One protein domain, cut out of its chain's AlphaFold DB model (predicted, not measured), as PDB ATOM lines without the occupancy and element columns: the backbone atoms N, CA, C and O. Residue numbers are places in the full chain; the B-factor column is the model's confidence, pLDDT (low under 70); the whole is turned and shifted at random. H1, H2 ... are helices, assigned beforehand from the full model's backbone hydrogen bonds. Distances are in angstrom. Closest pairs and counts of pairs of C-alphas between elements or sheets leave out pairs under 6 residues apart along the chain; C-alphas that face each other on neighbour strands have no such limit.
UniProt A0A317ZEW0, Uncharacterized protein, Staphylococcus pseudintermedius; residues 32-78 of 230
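This is residues 32 to 78 of the 230 residues of an uncharacterized protein of Staphylococcus pseudintermedius (UniProt A0A317ZEW0). Two short helices, H1 and H2, are strung along an extended chain and held apart by a long unnamed stretch, residues 45 to 63, that folds back in a loop round residue 56 before H2. Residues 72 to 78, of which 72 to 74 belong to H2, stick out at one end of the rod. The printed part has 47 residues with two named helices, H1 then H2, and no named strand; it is all helix by class, though under half of the residues are in named elements. It is extended, with a radius of gyration of the C-alphas of 16.6 A and spans of 58 by 19 by 14 A.

H1, residues 37 to 44, and H2, residues 64 to 74, are apart, with no C-alpha of the one within 8 A of the other. In both helices every O i to N i+4 pair is within hydrogen-bond range. Residues 36 to 42, of which 37 to 42 belong to H1, stand free.

H1 begins at C-alpha 37 (33.018, 52.148, 2.134) and is 10.5 A long from first to last C-alpha. H2 is 15.4 A long and ends at C-alpha 74 (63.223, 34.623, -22.071).

The C-alphas of Ser 32 and Pro 78, the two farthest apart, are 58.5 A apart. The printed part has no cut, and the link from H1 to H2 is long, with 19 residues. The model's pLDDT is under 70 at residues 32 to 33.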
ATOM      1  N   SER A  32      26.458  47.339   7.354       62.31
ATOM      2  CA  SER A  32      27.600  48.257   7.479       62.31
ATOM      3  C   SER A  32      28.926  47.535   7.750       62.31
ATOM      4  O   SER A  32      29.989  48.091   7.486       62.31
ATOM      5  N   LYS A  33      28.879  46.268   8.191       65.19
ATOM      6  CA  LYS A  33      30.059  45.436   8.483       65.19
ATOM      7  C   LYS A  33      30.479  44.502   7.348       65.19
ATOM      8  O   LYS A  33      31.506  43.845   7.472       65.19
ATOM      9  N   LEU A  34      29.704  44.412   6.265       74.00
ATOM     10  CA  LEU A  34      29.992  43.480   5.167       74.00
ATOM     11  C   LEU A  34      31.189  43.925   4.318       74.00
ATOM     12  O   LEU A  34      32.030  43.106   3.969       74.00
ATOM     13  N   LEU A  35      31.270  45.216   4.004       77.31
ATOM     14  CA  LEU A  35      32.411  45.851   3.350       77.31
ATOM     15  C   LEU A  35      32.508  47.289   3.855       77.31
ATOM     16  O   LEU A  35      31.489  47.979   3.946       77.31
ATOM     17  N   THR A  36      33.725  47.752   4.128       84.12
ATOM     18  CA  THR A  36      33.990  49.179   4.360       84.12
ATOM     19  C   THR A  36      33.648  49.988   3.109       84.12
ATOM     20  O   THR A  36      33.708  49.468   1.991       84.12
ATOM     21  N   ASP A  37      33.334  51.273   3.271       83.00
ATOM     22  CA  ASP A  37      33.018  52.148   2.134       83.00
ATOM     23  C   ASP A  37      34.177  52.219   1.127       83.00
ATOM     24  O   ASP A  37      33.957  52.252  -0.082       83.00
ATOM     25  N   GLU A  38      35.420  52.109   1.607       84.31
ATOM     26  CA  GLU A  38      36.601  52.015   0.747       84.31
ATOM     27  C   GLU A  38      36.629  50.721  -0.079       84.31
ATOM     28  O   GLU A  38      36.979  50.743  -1.258       84.31
ATOM     29  N   GLN A  39      36.245  49.583   0.503       86.94
ATOM     30  CA  GLN A  39      36.178  48.316  -0.229       86.94
ATOM     31  C   GLN A  39      35.029  48.299  -1.246       86.94
ATOM     32  O   GLN A  39      35.231  47.814  -2.357       86.94
ATOM     33  N   LYS A  40      33.860  48.866  -0.909       83.62
ATOM     34  CA  LYS A  40      32.743  49.027  -1.860       83.62
ATOM     35  C   LYS A  40      33.157  49.894  -3.044       83.62
ATOM     36  O   LYS A  40      33.010  49.476  -4.186       83.62
ATOM     37  N   ARG A  41      33.795  51.035  -2.771       84.31
ATOM     38  CA  ARG A  41      34.321  51.940  -3.799       84.31
ATOM     39  C   ARG A  41      35.381  51.276  -4.680       84.31
ATOM     40  O   ARG A  41      35.418  51.522  -5.881       84.31
ATOM     41  N   LYS A  42      36.253  50.436  -4.113       84.62
ATOM     42  CA  LYS A  42      37.228  49.654  -4.893       84.62
ATOM     43  C   LYS A  42      36.558  48.631  -5.805       84.62
ATOM     44  O   LYS A  42      37.046  48.437  -6.911       84.62
ATOM     45  N   LEU A  43      35.472  48.003  -5.357       83.81
ATOM     46  CA  LEU A  43      34.723  47.022  -6.141       83.81
ATOM     47  C   LEU A  43      33.918  47.683  -7.267       83.81
ATOM     48  O   LEU A  43      33.941  47.198  -8.388       83.81
ATOM     49  N   GLU A  44      33.261  48.812  -6.997       83.88
ATOM     50  CA  GLU A  44      32.519  49.576  -8.014       83.88
ATOM     51  C   GLU A  44      33.438  50.155  -9.098       83.88
ATOM     52  O   GLU A  44      33.069  50.198 -10.266       83.88
ATOM     53  N   ASN A  45      34.659  50.554  -8.726       81.12
ATOM     54  CA  ASN A  45      35.675  51.023  -9.673       81.12
ATOM     55  C   ASN A  45      36.520  49.888 -10.272       81.12
ATOM     56  O   ASN A  45      37.449  50.154 -11.039       81.12
ATOM     57  N   PHE A  46      36.249  48.629  -9.915       82.00
ATOM     58  CA  PHE A  46      36.965  47.498 -10.480       82.00
ATOM     59  C   PHE A  46      36.466  47.242 -11.901       82.00
ATOM     60  O   PHE A  46      35.404  46.666 -12.116       82.00
ATOM     61  N   ASN A  47      37.260  47.663 -12.880       81.81
ATOM     62  CA  ASN A  47      37.024  47.362 -14.282       81.81
ATOM     63  C   ASN A  47      38.035  46.311 -14.750       81.81
ATOM     64  O   ASN A  47      39.194  46.638 -15.007       81.81
ATOM     65  N   ALA A  48      37.595  45.057 -14.860       76.00
ATOM     66  CA  ALA A  48      38.435  43.963 -15.343       76.00
ATOM     67  C   ALA A  48      38.954  44.220 -16.768       76.00
ATOM     68  O   ALA A  48      40.113  43.924 -17.051       76.00
ATOM     69  N   ASP A  49      38.150  44.864 -17.620       79.56
ATOM     70  CA  ASP A  49      38.510  45.181 -19.007       79.56
ATOM     71  C   ASP A  49      39.560  46.302 -19.103       79.56
ATOM     72  O   ASP A  49      40.186  46.491 -20.145       79.56
ATOM     73  N   ALA A  50      39.789  47.048 -18.014       78.25
ATOM     74  CA  ALA A  50      40.859  48.042 -17.927       78.25
ATOM     75  C   ALA A  50      42.215  47.445 -17.497       78.25
ATOM     76  O   ALA A  50      43.230  48.150 -17.543       78.25
ATOM     77  N   ILE A  51      42.258  46.175 -17.071       81.31
ATOM     78  CA  ILE A  51      43.495  45.485 -16.688       81.31
ATOM     79  C   ILE A  51      44.110  44.844 -17.935       81.31
ATOM     80  O   ILE A  51      43.782  43.726 -18.320       81.31
ATOM     81  N   ASP A  52      45.030  45.570 -18.559       88.06
ATOM     82  CA  ASP A  52      45.751  45.120 -19.751       88.06
ATOM     83  C   ASP A  52      46.913  44.159 -19.407       88.06
ATOM     84  O   ASP A  52      47.316  43.987 -18.245       88.06
ATOM     85  N   VAL A  53      47.502  43.544 -20.431       90.94
ATOM     86  CA  VAL A  53      48.758  42.800 -20.314       90.94
ATOM     87  C   VAL A  53      49.864  43.754 -19.858       90.94
ATOM     88  O   VAL A  53      50.027  44.857 -20.381       90.94
ATOM     89  N   ALA A  54      50.659  43.328 -18.876       93.44
ATOM     90  CA  ALA A  54      51.780  44.132 -18.403       93.44
ATOM     91  C   ALA A  54      52.825  44.326 -19.514       93.44
ATOM     92  O   ALA A  54      53.231  43.371 -20.185       93.44
ATOM     93  N   THR A  55      53.312  45.556 -19.655       93.50
ATOM     94  CA  THR A  55      54.479  45.887 -20.487       93.50
ATOM     95  C   THR A  55      55.679  46.168 -19.582       93.50
ATOM     96  O   THR A  55      55.541  46.253 -18.361       93.50
ATOM     97  N   THR A  56      56.872  46.333 -20.150       93.31
ATOM     98  CA  THR A  56      58.072  46.690 -19.370       93.31
ATOM     99  C   THR A  56      57.984  48.081 -18.734       93.31
ATOM    100  O   THR A  56      58.707  48.360 -17.783       93.31
ATOM    101  N   SER A  57      57.078  48.944 -19.210       93.94
ATOM    102  CA  SER A  57      56.891  50.316 -18.719       93.94
ATOM    103  C   SER A  57      55.540  50.576 -18.044       93.94
ATOM    104  O   SER A  57      55.338  51.661 -17.503       93.94
ATOM    105  N   LYS A  58      54.595  49.628 -18.076       93.50
ATOM    106  CA  LYS A  58      53.232  49.806 -17.544       93.50
ATOM    107  C   LYS A  58      52.754  48.546 -16.824       93.50
ATOM    108  O   LYS A  58      52.779  47.457 -17.396       93.50
ATOM    109  N   ASN A  59      52.284  48.724 -15.588       91.38
ATOM    110  CA  ASN A  59      51.652  47.663 -14.802       91.38
ATOM    111  C   ASN A  59      50.371  47.158 -15.487       91.38
ATOM    112  O   ASN A  59      49.653  47.933 -16.119       91.38
ATOM    113  N   GLY A  60      50.082  45.874 -15.300       90.81
ATOM    114  CA  GLY A  60      48.878  45.203 -15.790       90.81
ATOM    115  C   GLY A  60      48.527  44.031 -14.876       90.81
ATOM    116  O   GLY A  60      48.570  44.173 -13.656       90.81
ATOM    117  N   LEU A  61      48.279  42.848 -15.451       91.56
ATOM    118  CA  LEU A  61      48.085  41.584 -14.705       91.56
ATOM    119  C   LEU A  61      49.263  41.194 -13.781       91.56
ATOM    120  O   LEU A  61      49.099  40.394 -12.865       91.56
ATOM    121  N   MET A  62      50.447  41.763 -14.017       93.25
ATOM    122  CA  MET A  62      51.606  41.730 -13.121       93.25
ATOM    123  C   MET A  62      52.242  43.126 -13.051       93.25
ATOM    124  O   MET A  62      51.899  44.021 -13.832       93.25
ATOM    125  N   SER A  63      53.203  43.321 -12.147       94.75
ATOM    126  CA  SER A  63      53.977  44.563 -12.107       94.75
ATOM    127  C   SER A  63      54.888  44.690 -13.340       94.75
ATOM    128  O   SER A  63      55.394  43.693 -13.862       94.75
ATOM    129  N   ALA A  64      55.148  45.917 -13.798       95.38
ATOM    130  CA  ALA A  64      56.113  46.188 -14.868       95.38
ATOM    131  C   ALA A  64      57.525  45.687 -14.504       95.38
ATOM    132  O   ALA A  64      58.283  45.217 -15.358       95.38
ATOM    133  N   GLN A  65      57.861  45.721 -13.209       95.62
ATOM    134  CA  GLN A  65      59.114  45.188 -12.684       95.62
ATOM    135  C   GLN A  65      59.201  43.668 -12.869       95.62
ATOM    136  O   GLN A  65      60.227  43.163 -13.326       95.62
ATOM    137  N   ASP A  66      58.138  42.930 -12.557       95.88
ATOM    138  CA  ASP A  66      58.126  41.474 -12.720       95.88
ATOM    139  C   ASP A  66      58.041  41.070 -14.191       95.88
ATOM    140  O   ASP A  66      58.704  40.112 -14.587       95.88
ATOM    141  N   LYS A  67      57.355  41.857 -15.034       94.81
ATOM    142  CA  LYS A  67      57.405  41.690 -16.494       94.81
ATOM    143  C   LYS A  67      58.832  41.815 -17.021       94.81
ATOM    144  O   LYS A  67      59.257  40.983 -17.814       94.81
ATOM    145  N   THR A  68      59.582  42.807 -16.542       94.69
ATOM    146  CA  THR A  68      60.987  43.017 -16.926       94.69
ATOM    147  C   THR A  68      61.865  41.831 -16.521       94.69
ATOM    148  O   THR A  68      62.668  41.352 -17.324       94.69
ATOM    149  N   LYS A  69      61.687  41.300 -15.303       93.56
ATOM    150  CA  LYS A  69      62.386  40.080 -14.860       93.56
ATOM    151  C   LYS A  69      62.020  38.877 -15.733       93.56
ATOM    152  O   LYS A  69      62.909  38.156 -16.171       93.56
ATOM    153  N   LEU A  70      60.731  38.677 -16.011       92.88
ATOM    154  CA  LEU A  70      60.243  37.565 -16.827       92.88
ATOM    155  C   LEU A  70      60.770  37.630 -18.266       92.88
ATOM    156  O   LEU A  70      61.165  36.608 -18.820       92.88
ATOM    157  N   ASP A  71      60.810  38.819 -18.865       91.88
ATOM    158  CA  ASP A  71      61.364  39.014 -20.208       91.88
ATOM    159  C   ASP A  71      62.869  38.760 -20.246       91.88
ATOM    160  O   ASP A  71      63.360  38.167 -21.203       91.88
ATOM    161  N   SER A  72      63.591  39.125 -19.184       89.38
ATOM    162  CA  SER A  72      65.024  38.834 -19.060       89.38
ATOM    163  C   SER A  72      65.306  37.326 -19.013       89.38
ATOM    164  O   SER A  72      66.318  36.878 -19.541       89.38
ATOM    165  N   LEU A  73      64.400  36.517 -18.449       87.94
ATOM    166  CA  LEU A  73      64.522  35.051 -18.460       87.94
ATOM    167  C   LEU A  73      64.317  34.453 -19.859       87.94
ATOM    168  O   LEU A  73      64.950  33.458 -20.201       87.94
ATOM    169  N   LYS A  74      63.455  35.062 -20.683       83.06
ATOM    170  CA  LYS A  74      63.223  34.623 -22.071       83.06
ATOM    171  C   LYS A  74      64.397  34.918 -23.005       83.06
ATOM    172  O   LYS A  74      64.435  34.367 -24.096       83.06
ATOM    173  N   GLN A  75      65.336  35.769 -22.590       79.62
ATOM    174  CA  GLN A  75      66.557  36.068 -23.343       79.62
ATOM    175  C   GLN A  75      67.670  35.032 -23.131       79.62
ATOM    176  O   GLN A  75      68.790  35.238 -23.593       79.62
ATOM    177  N   PHE A  76      67.395  33.923 -22.439       81.88
ATOM    178  CA  PHE A  76      68.337  32.814 -22.373       81.88
ATOM    179  C   PHE A  76      68.478  32.156 -23.752       81.88
ATOM    180  O   PHE A  76      67.571  31.466 -24.217       81.88
ATOM    181  N   ASP A  77      69.628  32.369 -24.383       84.19
ATOM    182  CA  ASP A  77      70.012  31.741 -25.642       84.19
ATOM    183  C   ASP A  77      71.094  30.676 -25.371       84.19
ATOM    184  O   ASP A  77      72.213  31.037 -24.982       84.19
ATOM    185  N   PRO A  78      70.800  29.372 -25.542       83.75
ATOM    186  CA  PRO A  78      71.776  28.310 -25.313       83.75
ATOM    187  C   PRO A  78      72.995  28.410 -26.240       83.75
ATOM    188  O   PRO A  78      74.064  27.943 -25.850       83.75
TER     189      PRO A  78